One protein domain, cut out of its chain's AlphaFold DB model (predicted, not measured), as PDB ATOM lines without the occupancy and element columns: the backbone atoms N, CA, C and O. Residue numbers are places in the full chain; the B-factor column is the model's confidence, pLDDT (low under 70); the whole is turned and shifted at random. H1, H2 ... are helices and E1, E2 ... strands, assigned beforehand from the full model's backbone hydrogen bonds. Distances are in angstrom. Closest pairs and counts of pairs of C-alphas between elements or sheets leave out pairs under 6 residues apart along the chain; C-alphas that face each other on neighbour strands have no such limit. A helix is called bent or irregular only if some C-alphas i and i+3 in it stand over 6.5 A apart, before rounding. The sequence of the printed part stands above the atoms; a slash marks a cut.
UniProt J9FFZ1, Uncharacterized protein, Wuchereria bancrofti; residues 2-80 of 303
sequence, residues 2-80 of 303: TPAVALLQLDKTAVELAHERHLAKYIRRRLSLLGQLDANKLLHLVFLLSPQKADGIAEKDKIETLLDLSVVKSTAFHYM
ATOM      1  N   THR A   2     -19.665 -35.162  28.214       60.16
ATOM      2  CA  THR A   2     -20.003 -36.474  27.636       60.16
ATOM      3  C   THR A   2     -21.467 -36.779  27.970       60.16
ATOM      4  O   THR A   2     -21.861 -36.505  29.106       60.16
ATOM      5  N   PRO A   3     -22.301 -37.275  27.037       70.00
ATOM      6  CA  PRO A   3     -23.676 -37.644  27.366       70.00
ATOM      7  C   PRO A   3     -23.693 -38.716  28.461       70.00
ATOM      8  O   PRO A   3     -22.848 -39.612  28.467       70.00
ATOM      9  N   ALA A   4     -24.649 -38.619  29.385       82.50
ATOM     10  CA  ALA A   4     -24.866 -39.663  30.376       82.50
ATOM     11  C   ALA A   4     -25.346 -40.935  29.665       82.50
ATOM     12  O   ALA A   4     -26.315 -40.899  28.905       82.50
ATOM     13  N   VAL A   5     -24.653 -42.045  29.899       86.44
ATOM     14  CA  VAL A   5     -25.001 -43.358  29.351       86.44
ATOM     15  C   VAL A   5     -25.558 -44.208  30.482       86.44
ATOM     16  O   VAL A   5     -24.957 -44.290  31.550       86.44
ATOM     17  N   ALA A   6     -26.702 -44.838  30.240       89.12
ATOM     18  CA  ALA A   6     -27.342 -45.739  31.184       89.12
ATOM     19  C   ALA A   6     -27.808 -47.007  30.466       89.12
ATOM     20  O   ALA A   6     -28.183 -46.971  29.293       89.12
ATOM     21  N   LEU A   7     -27.802 -48.123  31.193       90.94
ATOM     22  CA  LEU A   7     -28.395 -49.373  30.741       90.94
ATOM     23  C   LEU A   7     -29.834 -49.446  31.257       90.94
ATOM     24  O   LEU A   7     -30.066 -49.410  32.463       90.94
ATOM     25  N   LEU A   8     -30.797 -49.561  30.343       89.38
ATOM     26  CA  LEU A   8     -32.196 -49.788  30.687       89.38
ATOM     27  C   LEU A   8     -32.512 -51.278  30.552       89.38
ATOM     28  O   LEU A   8     -32.554 -51.804  29.439       89.38
ATOM     29  N   GLN A   9     -32.771 -51.945  31.674       88.12
ATOM     30  CA  GLN A   9     -33.307 -53.302  31.655       88.12
ATOM     31  C   GLN A   9     -34.803 -53.259  31.333       88.12
ATOM     32  O   GLN A   9     -35.570 -52.509  31.940       88.12
ATOM     33  N   LEU A  10     -35.205 -54.048  30.343       90.19
ATOM     34  CA  LEU A  10     -36.585 -54.147  29.883       90.19
ATOM     35  C   LEU A  10     -37.206 -55.440  30.408       90.19
ATOM     36  O   LEU A  10     -36.521 -56.443  30.580       90.19
ATOM     37  N   ASP A  11     -38.515 -55.415  30.638       89.44
ATOM     38  CA  ASP A  11     -39.286 -56.571  31.111       89.44
ATOM     39  C   ASP A  11     -39.771 -57.484  29.975       89.44
ATOM     40  O   ASP A  11     -40.543 -58.407  30.206       89.44
ATOM     41  N   LYS A  12     -39.328 -57.212  28.744       89.75
ATOM     42  CA  LYS A  12     -39.584 -58.024  27.558       89.75
ATOM     43  C   LYS A  12     -38.313 -58.721  27.109       89.75
ATOM     44  O   LYS A  12     -37.237 -58.124  27.083       89.75
ATOM     45  N   THR A  13     -38.464 -59.961  26.674       86.00
ATOM     46  CA  THR A  13     -37.423 -60.717  25.977       86.00
ATOM     47  C   THR A  13     -37.089 -60.081  24.623       86.00
ATOM     48  O   THR A  13     -37.871 -59.317  24.049       86.00
ATOM     49  N   ALA A  14     -35.930 -60.431  24.056       81.00
ATOM     50  CA  ALA A  14     -35.538 -59.962  22.723       81.00
ATOM     51  C   ALA A  14     -36.574 -60.330  21.640       81.00
ATOM     52  O   ALA A  14     -36.854 -59.517  20.759       81.00
ATOM     53  N   VAL A  15     -37.187 -61.515  21.751       80.81
ATOM     54  CA  VAL A  15     -38.223 -62.003  20.826       80.81
ATOM     55  C   VAL A  15     -39.495 -61.161  20.926       80.81
ATOM     56  O   VAL A  15     -40.055 -60.766  19.906       80.81
ATOM     57  N   GLU A  16     -39.940 -60.820  22.134       85.44
ATOM     58  CA  GLU A  16     -41.111 -59.954  22.321       85.44
ATOM     59  C   GLU A  16     -40.852 -58.532  21.809       85.44
ATOM     60  O   GLU A  16     -41.724 -57.922  21.190       85.44
ATOM     61  N   LEU A  17     -39.637 -58.010  22.009       84.25
ATOM     62  CA  LEU A  17     -39.230 -56.711  21.467       84.25
ATOM     63  C   LEU A  17     -39.133 -56.716  19.937       84.25
ATOM     64  O   LEU A  17     -39.350 -55.678  19.311       84.25
ATOM     65  N   ALA A  18     -38.818 -57.852  19.313       79.00
ATOM     66  CA  ALA A  18     -38.811 -57.980  17.858       79.00
ATOM     67  C   ALA A  18     -40.205 -57.814  17.238       79.00
ATOM     68  O   ALA A  18     -40.323 -57.230  16.162       79.00
ATOM     69  N   HIS A  19     -41.250 -58.248  17.945       81.50
ATOM     70  CA  HIS A  19     -42.641 -58.168  17.489       81.50
ATOM     71  C   HIS A  19     -43.388 -56.931  18.009       81.50
ATOM     72  O   HIS A  19     -44.529 -56.682  17.621       81.50
ATOM     73  N   GLU A  20     -42.765 -56.128  18.874       86.94
ATOM     74  CA  GLU A  20     -43.380 -54.921  19.420       86.94
ATOM     75  C   GLU A  20     -43.675 -53.911  18.306       86.94
ATOM     76  O   GLU A  20     -42.765 -53.434  17.624       86.94
ATOM     77  N   ARG A  21     -44.947 -53.525  18.142       85.56
ATOM     78  CA  ARG A  21     -45.391 -52.623  17.068       85.56
ATOM     79  C   ARG A  21     -44.961 -51.179  17.297       85.56
ATOM     80  O   ARG A  21     -44.686 -50.493  16.318       85.56
ATOM     81  N   HIS A  22     -44.818 -50.730  18.544       90.31
ATOM     82  CA  HIS A  22     -44.435 -49.349  18.869       90.31
ATOM     83  C   HIS A  22     -43.348 -49.315  19.950       90.31
ATOM     84  O   HIS A  22     -43.636 -49.129  21.137       90.31
ATOM     85  N   LEU A  23     -42.086 -49.472  19.536       91.56
ATOM     86  CA  LEU A  23     -40.950 -49.585  20.457       91.56
ATOM     87  C   LEU A  23     -40.751 -48.299  21.256       91.56
ATOM     88  O   LEU A  23     -40.602 -48.357  22.476       91.56
ATOM     89  N   ALA A  24     -40.825 -47.137  20.600       93.38
ATOM     90  CA  ALA A  24     -40.662 -45.856  21.287       93.38
ATOM     91  C   ALA A  24     -41.752 -45.627  22.347       93.38
ATOM     92  O   ALA A  24     -41.468 -45.154  23.447       93.38
ATOM     93  N   LYS A  25     -42.999 -46.040  22.068       94.38
ATOM     94  CA  LYS A  25     -44.112 -45.956  23.029       94.38
ATOM     95  C   LYS A  25     -43.878 -46.855  24.241       94.38
ATOM     96  O   LYS A  25     -44.121 -46.426  25.368       94.38
ATOM     97  N   TYR A  26     -43.424 -48.085  24.014       94.50
ATOM     98  CA  TYR A  26     -43.122 -49.034  25.080       94.50
ATOM     99  C   TYR A  26     -41.956 -48.550  25.961       94.50
ATOM    100  O   TYR A  26     -42.124 -48.434  27.174       94.50
ATOM    101  N   ILE A  27     -40.821 -48.164  25.368       94.50
ATOM    102  CA  ILE A  27     -39.647 -47.705  26.129       94.50
ATOM    103  C   ILE A  27     -39.962 -46.424  26.902       94.50
ATOM    104  O   ILE A  27     -39.647 -46.322  28.087       94.50
ATOM    105  N   ARG A  28     -40.656 -45.466  26.276       94.06
ATOM    106  CA  ARG A  28     -41.074 -44.237  26.955       94.06
ATOM    107  C   ARG A  28     -41.938 -44.539  28.184       94.06
ATOM    108  O   ARG A  28     -41.736 -43.925  29.224       94.06
ATOM    109  N   ARG A  29     -42.859 -45.510  28.118       93.00
ATOM    110  CA  ARG A  29     -43.642 -45.939  29.296       93.00
ATOM    111  C   ARG A  29     -42.747 -46.473  30.417       93.00
ATOM    112  O   ARG A  29     -42.984 -46.134  31.570       93.00
ATOM    113  N   ARG A  30     -41.709 -47.252  30.096       94.12
ATOM    114  CA  ARG A  30     -40.754 -47.761  31.094       94.12
ATOM    115  C   ARG A  30     -39.954 -46.641  31.753       94.12
ATOM    116  O   ARG A  30     -39.905 -46.584  32.974       94.12
ATOM    117  N   LEU A  31     -39.434 -45.692  30.977       93.31
ATOM    118  CA  LEU A  31     -38.765 -44.512  31.538       93.31
ATOM    119  C   LEU A  31     -39.706 -43.658  32.396       93.31
ATOM    120  O   LEU A  31     -39.277 -43.109  33.408       93.31
ATOM    121  N   SER A  32     -40.989 -43.577  32.028       91.50
ATOM    122  CA  SER A  32     -42.000 -42.877  32.825       91.50
ATOM    123  C   SER A  32     -42.171 -43.506  34.204       91.50
ATOM    124  O   SER A  32     -42.247 -42.777  35.186       91.50
ATOM    125  N   LEU A  33     -42.216 -44.841  34.284       91.50
ATOM    126  CA  LEU A  33     -42.320 -45.569  35.555       91.50
ATOM    127  C   LEU A  33     -41.088 -45.355  36.444       91.50
ATOM    128  O   LEU A  33     -41.210 -45.340  37.662       91.50
ATOM    129  N   LEU A  34     -39.919 -45.146  35.837       90.69
ATOM    130  CA  LEU A  34     -38.667 -44.853  36.540       90.69
ATOM    131  C   LEU A  34     -38.503 -43.368  36.913       90.69
ATOM    132  O   LEU A  34     -37.456 -42.984  37.434       90.69
ATOM    133  N   GLY A  35     -39.479 -42.511  36.592       89.12
ATOM    134  CA  GLY A  35     -39.368 -41.063  36.796       89.12
ATOM    135  C   GLY A  35     -38.272 -40.401  35.950       89.12
ATOM    136  O   GLY A  35     -37.827 -39.305  36.271       89.12
ATOM    137  N   GLN A  36     -37.823 -41.054  34.872       87.69
ATOM    138  CA  GLN A  36     -36.726 -40.589  34.010       87.69
ATOM    139  C   GLN A  36     -37.211 -39.778  32.800       87.69
ATOM    140  O   GLN A  36     -36.431 -39.462  31.901       87.69
ATOM    141  N   LEU A  37     -38.502 -39.437  32.745       85.62
ATOM    142  CA  LEU A  37     -39.036 -38.537  31.728       85.62
ATOM    143  C   LEU A  37     -39.143 -37.120  32.275       85.62
ATOM    144  O   LEU A  37     -39.998 -36.812  33.099       85.62
ATOM    145  N   ASP A  38     -38.315 -36.242  31.729       79.75
ATOM    146  CA  ASP A  38     -38.477 -34.802  31.845       79.75
ATOM    147  C   ASP A  38     -38.132 -34.206  30.484       79.75
ATOM    148  O   ASP A  38     -36.986 -33.851  30.222       79.75
ATOM    149  N   ALA A  39     -39.130 -34.098  29.602       70.75
ATOM    150  CA  ALA A  39     -38.947 -33.579  28.244       70.75
ATOM    151  C   ALA A  39     -38.397 -32.138  28.211       70.75
ATOM    152  O   ALA A  39     -38.037 -31.642  27.138       70.75
ATOM    153  N   ASN A  40     -38.354 -31.451  29.363       66.94
ATOM    154  CA  ASN A  40     -37.761 -30.128  29.508       66.94
ATOM    155  C   ASN A  40     -36.268 -30.142  29.830       66.94
ATOM    156  O   ASN A  40     -35.612 -29.118  29.635       66.94
ATOM    157  N   LYS A  41     -35.725 -31.273  30.282       71.69
ATOM    158  CA  LYS A  41     -34.313 -31.419  30.658       71.69
ATOM    159  C   LYS A  41     -33.595 -32.522  29.893       71.69
ATOM    160  O   LYS A  41     -32.392 -32.418  29.680       71.69
ATOM    161  N   LEU A  42     -34.319 -33.561  29.497       82.25
ATOM    162  CA  LEU A  42     -33.775 -34.797  28.962       82.25
ATOM    163  C   LEU A  42     -34.416 -35.113  27.613       82.25
ATOM    164  O   LEU A  42     -35.631 -35.022  27.435       82.25
ATOM    165  N   LEU A  43     -33.566 -35.504  26.671       88.88
ATOM    166  CA  LEU A  43     -33.955 -36.218  25.466       88.88
ATOM    167  C   LEU A  43     -33.254 -37.567  25.501       88.88
ATOM    168  O   LEU A  43     -32.072 -37.643  25.838       88.88
ATOM    169  N   HIS A  44     -33.982 -38.614  25.146       92.31
ATOM    170  CA  HIS A  44     -33.501 -39.985  25.225       92.31
ATOM    171  C   HIS A  44     -33.212 -40.521  23.831       92.31
ATOM    172  O   HIS A  44     -34.111 -40.626  22.999       92.31
ATOM    173  N   LEU A  45     -31.962 -40.901  23.588       93.81
ATOM    174  CA  LEU A  45     -31.571 -41.675  22.416       93.81
ATOM    175  C   LEU A  45     -31.261 -43.098  22.876       93.81
ATOM    176  O   LEU A  45     -30.269 -43.333  23.561       93.81
ATOM    177  N   VAL A  46     -32.144 -44.034  22.542       93.69
ATOM    178  CA  VAL A  46     -32.095 -45.415  23.022       93.69
ATOM    179  C   VAL A  46     -31.644 -46.333  21.901       93.69
ATOM    180  O   VAL A  46     -32.276 -46.412  20.848       93.69
ATOM    181  N   PHE A  47     -30.574 -47.074  22.159       91.75
ATOM    182  CA  PHE A  47     -30.066 -48.095  21.257       91.75
ATOM    183  C   PHE A  47     -30.518 -49.468  21.736       91.75
ATOM    184  O   PHE A  47     -30.255 -49.850  22.875       91.75
ATOM    185  N   LEU A  48     -31.201 -50.210  20.867       88.75
ATOM    186  CA  LEU A  48     -31.548 -51.604  21.116       88.75
ATOM    187  C   LEU A  48     -30.676 -52.496  20.244       88.75
ATOM    188  O   LEU A  48     -30.700 -52.400  19.016       88.75
ATOM    189  N   LEU A  49     -29.928 -53.383  20.893       82.31
ATOM    190  CA  LEU A  49     -29.115 -54.371  20.201       82.31
ATOM    191  C   LEU A  49     -30.035 -55.393  19.531       82.31
ATOM    192  O   LEU A  49     -30.767 -56.119  20.204       82.31
ATOM    193  N   SER A  50     -30.006 -55.446  18.200       75.06
ATOM    194  CA  SER A  50     -30.658 -56.526  17.462       75.06
ATOM    195  C   SER A  50     -29.821 -57.799  17.594       75.06
ATOM    196  O   SER A  50     -28.619 -57.745  17.305       75.06
ATOM    197  N   PRO A  51     -30.406 -58.944  17.990       68.44
ATOM    198  CA  PRO A  51     -29.690 -60.210  17.955       68.44
ATOM    199  C   PRO A  51     -29.266 -60.524  16.512       68.44
ATOM    200  O   PRO A  51     -30.057 -60.386  15.578       68.44
ATOM    201  N   GLN A  52     -28.009 -60.929  16.322       63.56
ATOM    202  CA  GLN A  52     -27.576 -61.534  15.063       63.56
ATOM    203  C   GLN A  52     -28.049 -62.986  15.073       63.56
ATOM    204  O   GLN A  52     -27.551 -63.790  15.858       63.56
ATOM    205  N   LYS A  53     -29.043 -63.325  14.249       61.88
ATOM    206  CA  LYS A  53     -29.428 -64.726  14.079       61.88
ATOM    207  C   LYS A  53     -28.386 -65.439  13.209       61.88
ATOM    208  O   LYS A  53     -27.912 -64.883  12.219       61.88
ATOM    209  N   ALA A  54     -28.026 -66.661  13.600       53.53
ATOM    210  CA  ALA A  54     -27.012 -67.477  12.923       53.53
ATOM    211  C   ALA A  54     -27.414 -67.895  11.493       53.53
ATOM    212  O   ALA A  54     -26.555 -68.229  10.685       53.53
ATOM    213  N   ASP A  55     -28.708 -67.838  11.176       52.75
ATOM    214  CA  ASP A  55     -29.293 -68.123   9.860       52.75
ATOM    215  C   ASP A  55     -29.186 -66.944   8.870       52.75
ATOM    216  O   ASP A  55     -29.639 -67.042   7.732       52.75
ATOM    217  N   GLY A  56     -28.594 -65.817   9.284       50.72
ATOM    218  CA  GLY A  56     -28.447 -64.629   8.443       50.72
ATOM    219  C   GLY A  56     -29.743 -63.837   8.238       50.72
ATOM    220  O   GLY A  56     -29.722 -62.822   7.538       50.72
ATOM    221  N   ILE A  57     -30.858 -64.232   8.868       53.12
ATOM    222  CA  ILE A  57     -32.112 -63.475   8.825       53.12
ATOM    223  C   ILE A  57     -31.994 -62.311   9.811       53.12
ATOM    224  O   ILE A  57     -32.308 -62.414  11.000       53.12
ATOM    225  N   ALA A  58     -31.503 -61.178   9.309       57.91
ATOM    226  CA  ALA A  58     -31.448 -59.939  10.067       57.91
ATOM    227  C   ALA A  58     -32.869 -59.473  10.424       57.91
ATOM    228  O   ALA A  58     -33.728 -59.319   9.553       57.91
ATOM    229  N   GLU A  59     -33.125 -59.220  11.710       66.75
ATOM    230  CA  GLU A  59     -34.350 -58.533  12.116       66.75
ATOM    231  C   GLU A  59     -34.420 -57.154  11.457       66.75
ATOM    232  O   GLU A  59     -33.424 -56.431  11.386       66.75
ATOM    233  N   LYS A  60     -35.618 -56.785  10.992       73.38
ATOM    234  CA  LYS A  60     -35.861 -55.515  10.311       73.38
ATOM    235  C   LYS A  60     -35.438 -54.346  11.206       73.38
ATOM    236  O   LYS A  60     -35.899 -54.245  12.344       73.38
ATOM    237  N   ASP A  61     -34.624 -53.440  10.660       80.88
ATOM    238  CA  ASP A  61     -34.309 -52.173  11.321       80.88
ATOM    239  C   ASP A  61     -35.593 -51.454  11.735       80.88
ATOM    240  O   ASP A  61     -36.549 -51.335  10.958       80.88
ATOM    241  N   LYS A  62     -35.593 -50.949  12.964       86.88
ATOM    242  CA  LYS A  62     -36.709 -50.214  13.525       86.88
ATOM    243  C   LYS A  62     -36.210 -48.954  14.200       86.88
ATOM    244  O   LYS A  62     -35.508 -48.998  15.208       86.88
ATOM    245  N   ILE A  63     -36.585 -47.837  13.597       89.06
ATOM    246  CA  ILE A  63     -36.149 -46.511  13.985       89.06
ATOM    247  C   ILE A  63     -37.408 -45.672  14.184       89.06
ATOM    248  O   ILE A  63     -38.218 -45.544  13.266       89.06
ATOM    249  N   GLU A  64     -37.625 -45.202  15.409       90.31
ATOM    250  CA  GLU A  64     -38.854 -44.511  15.799       90.31
ATOM    251  C   GLU A  64     -38.558 -43.377  16.777       90.31
ATOM    252  O   GLU A  64     -38.032 -43.618  17.864       90.31
ATOM    253  N   THR A  65     -39.010 -42.167  16.449       91.06
ATOM    254  CA  THR A  65     -39.063 -41.047  17.393       91.06
ATOM    255  C   THR A  65     -40.485 -40.817  17.893       91.06
ATOM    256  O   THR A  65     -41.428 -40.648  17.116       91.06
ATOM    257  N   LEU A  66     -40.640 -40.750  19.214       90.25
ATOM    258  CA  LEU A  66     -41.864 -40.354  19.891       90.25
ATOM    259  C   LEU A  66     -41.550 -39.313  20.961       90.25
ATOM    260  O   LEU A  66     -40.995 -39.626  22.011       90.25
ATOM    261  N   LEU A  67     -42.010 -38.084  20.722       86.88
ATOM    262  CA  LEU A  67     -41.837 -36.963  21.641       86.88
ATOM    263  C   LEU A  67     -40.352 -36.764  21.997       86.88
ATOM    264  O   LEU A  67     -39.587 -36.287  21.167       86.88
ATOM    265  N   ASP A  68     -39.989 -37.020  23.241       89.38
ATOM    266  CA  ASP A  68     -38.692 -36.807  23.873       89.38
ATOM    267  C   ASP A  68     -37.750 -38.018  23.775       89.38
ATOM    268  O   ASP A  68     -36.680 -38.015  24.380       89.38
ATOM    269  N   LEU A  69     -38.140 -39.046  23.016       94.00
ATOM    270  CA  LEU A  69     -37.406 -40.297  22.907       94.00
ATOM    271  C   LEU A  69     -37.317 -40.806  21.467       94.00
ATOM    272  O   LEU A  69     -38.325 -40.874  20.767       94.00
ATOM    273  N   SER A  70     -36.127 -41.257  21.075       94.88
ATOM    274  CA  SER A  70     -35.876 -41.989  19.836       94.88
ATOM    275  C   SER A  70     -35.305 -43.354  20.143       94.88
ATOM    276  O   SER A  70     -34.406 -43.486  20.971       94.88
ATOM    277  N   VAL A  71     -35.814 -44.367  19.454       94.06
ATOM    278  CA  VAL A  71     -35.310 -45.736  19.518       94.06
ATOM    279  C   VAL A  71     -34.661 -46.075  18.197       94.06
ATOM    280  O   VAL A  71     -35.292 -45.944  17.151       94.06
ATOM    281  N   VAL A  72     -33.427 -46.563  18.258       91.81
ATOM    282  CA  VAL A  72     -32.688 -47.084  17.113       91.81
ATOM    283  C   VAL A  72     -32.384 -48.553  17.376       91.81
ATOM    284  O   VAL A  72     -31.540 -48.892  18.206       91.81
ATOM    285  N   LYS A  73     -33.080 -49.433  16.658       89.50
ATOM    286  CA  LYS A  73     -32.823 -50.872  16.620       89.50
ATOM    287  C   LYS A  73     -32.322 -51.236  15.229       89.50
ATOM    288  O   LYS A  73     -33.070 -51.111  14.261       89.50
ATOM    289  N   SER A  74     -31.070 -51.665  15.118       85.69
ATOM    290  CA  SER A  74     -30.490 -52.068  13.836       85.69
ATOM    291  C   SER A  74     -29.343 -53.050  14.022       85.69
ATOM    292  O   SER A  74     -28.512 -52.889  14.916       85.69
ATOM    293  N   THR A  75     -29.258 -54.037  13.131       82.19
ATOM    294  CA  THR A  75     -28.114 -54.961  13.060       82.19
ATOM    295  C   THR A  75     -26.828 -54.256  12.627       82.19
ATOM    296  O   THR A  75     -25.737 -54.722  12.960       82.19
ATOM    297  N   ALA A  76     -26.938 -53.095  11.969       84.88
ATOM    298  CA  ALA A  76     -25.801 -52.264  11.589       84.88
ATOM    299  C   ALA A  76     -25.001 -51.753  12.804       84.88
ATOM    300  O   ALA A  76     -23.824 -51.430  12.654       84.88
ATOM    301  N   PHE A  77     -25.593 -51.754  14.007       86.62
ATOM    302  CA  PHE A  77     -24.887 -51.425  15.248       86.62
ATOM    303  C   PHE A  77     -23.630 -52.283  15.444       86.62
ATOM    304  O   PHE A  77     -22.602 -51.772  15.871       86.62
ATOM    305  N   HIS A  78     -23.665 -53.564  15.065       83.69
ATOM    306  CA  HIS A  78     -22.523 -54.477  15.217       83.69
ATOM    307  C   HIS A  78     -21.329 -54.132  14.317       83.69
ATOM    308  O   HIS A  78     -20.231 -54.638  14.528       83.69
ATOM    309  N   TYR A  79     -21.525 -53.267  13.320       84.81
ATOM    310  CA  TYR A  79     -20.455 -52.745  12.465       84.81
ATOM    311  C   TYR A  79     -19.889 -51.421  12.980       84.81
ATOM    312  O   TYR A  79     -18.915 -50.910  12.419       84.81
ATOM    313  N   MET A  80     -20.492 -50.843  14.024       88.31
ATOM    314  CA  MET A  80     -20.002 -49.606  14.602       88.31
ATOM    315  C   MET A  80     -18.617 -49.819  15.208       88.31
ATOM    316  O   MET A  80     -18.385 -50.809  15.905       88.31
TER     317      MET A  80
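Overview. This is residues 2 to 80 of the 303 residues of an uncharacterized protein of Wuchereria bancrofti (UniProt J9FFZ1). A small three-stranded sheet has one helix, H2, packed slantwise over one of its faces, while two short helices, H1 and H3, only graze the sheet. The long unnamed loop of residues 50 to 61, between E1 and E2, makes one end of the longest axis, and the link from H2 to E1 makes the other end, near Asn 40. The printed part has 79 residues, with named elements in the order H1, H2, E1, E2, E3, H3; the sheet is mixed, in the order E1, E3, E2. The class is mixed, helices and strands, with under half of the residues, 39, in named elements. The whole is compact, with a radius of gyration of the C-alphas of 13.1 A, but elongated in outline, spanning 43 by 27 by 19 A.

Along the chain. E1 is residues 44 to 49, 15.9 A long, and begins at C-alpha 44, (-33.501, -39.985, 25.225). E3 is residues 69 to 74, 16.4 A, and E2 is residues 62 to 66, 12.8 A. H2 is residues 23 to 33, 15.7 A. H1 is residues 14 to 19, 9.0 A, and begins at C-alpha 14, (-35.538, -59.962, 22.723). H3 is residues 75 to 79, 8.0 A, and ends at C-alpha 79, (-20.455, -52.745, 12.465). H3 is neither bent nor irregular, but only just: C-alphas 75 and 78 are 6.0 A apart.

Arrangement. E3 is the inner strand, and E1 and E2 are edge strands. E1 and E3 are parallel, at 20 degrees, with N 46 and O 70 within hydrogen-bond range at 2.8 A. E2 and E3 form an antiparallel hairpin, at 179 degrees, with N 64 and O 71 within range at 3.0 A. H2 is on one face of the sheet, making two layers, a helix layer over a sheet layer, at a height over the sheet of 9.0 A. It lies over E3, and only just not over E1 or E2, on each of which 2 of its 11 C-alphas fall. It runs slantwise to the strands, at 48 degrees to E3 on the local plane. The closest C-alphas of H2 and E3 are those of Ala 24 and Val 71, 5.6 A apart. H1 and H2 are close but not clearly touching, Leu 17 and Leu 23 having the closest C-alphas at 7.4 A, with a steep tilt of 58 degrees, opposite ways. H1 only grazes the sheet with residues 14 to 18, and H3 with residues 75 to 78. H3 is apart from H1 and H2. In H1 and H2 every O i to N i+4 pair is within hydrogen-bond range; in H3 0 of 1 is, beside 2 of 2 O i to N i+3 pairs.

Size, cuts and confidence. The C-alphas farthest apart are those of Asn 40 and Asp 55, 43.6 A. The printed part has no cut. The link from E1 to E2, 12 residues, is long. Mean pLDDT of the printed part is 83.4; it is under 70 at residues 2, 40 and 51 to 59.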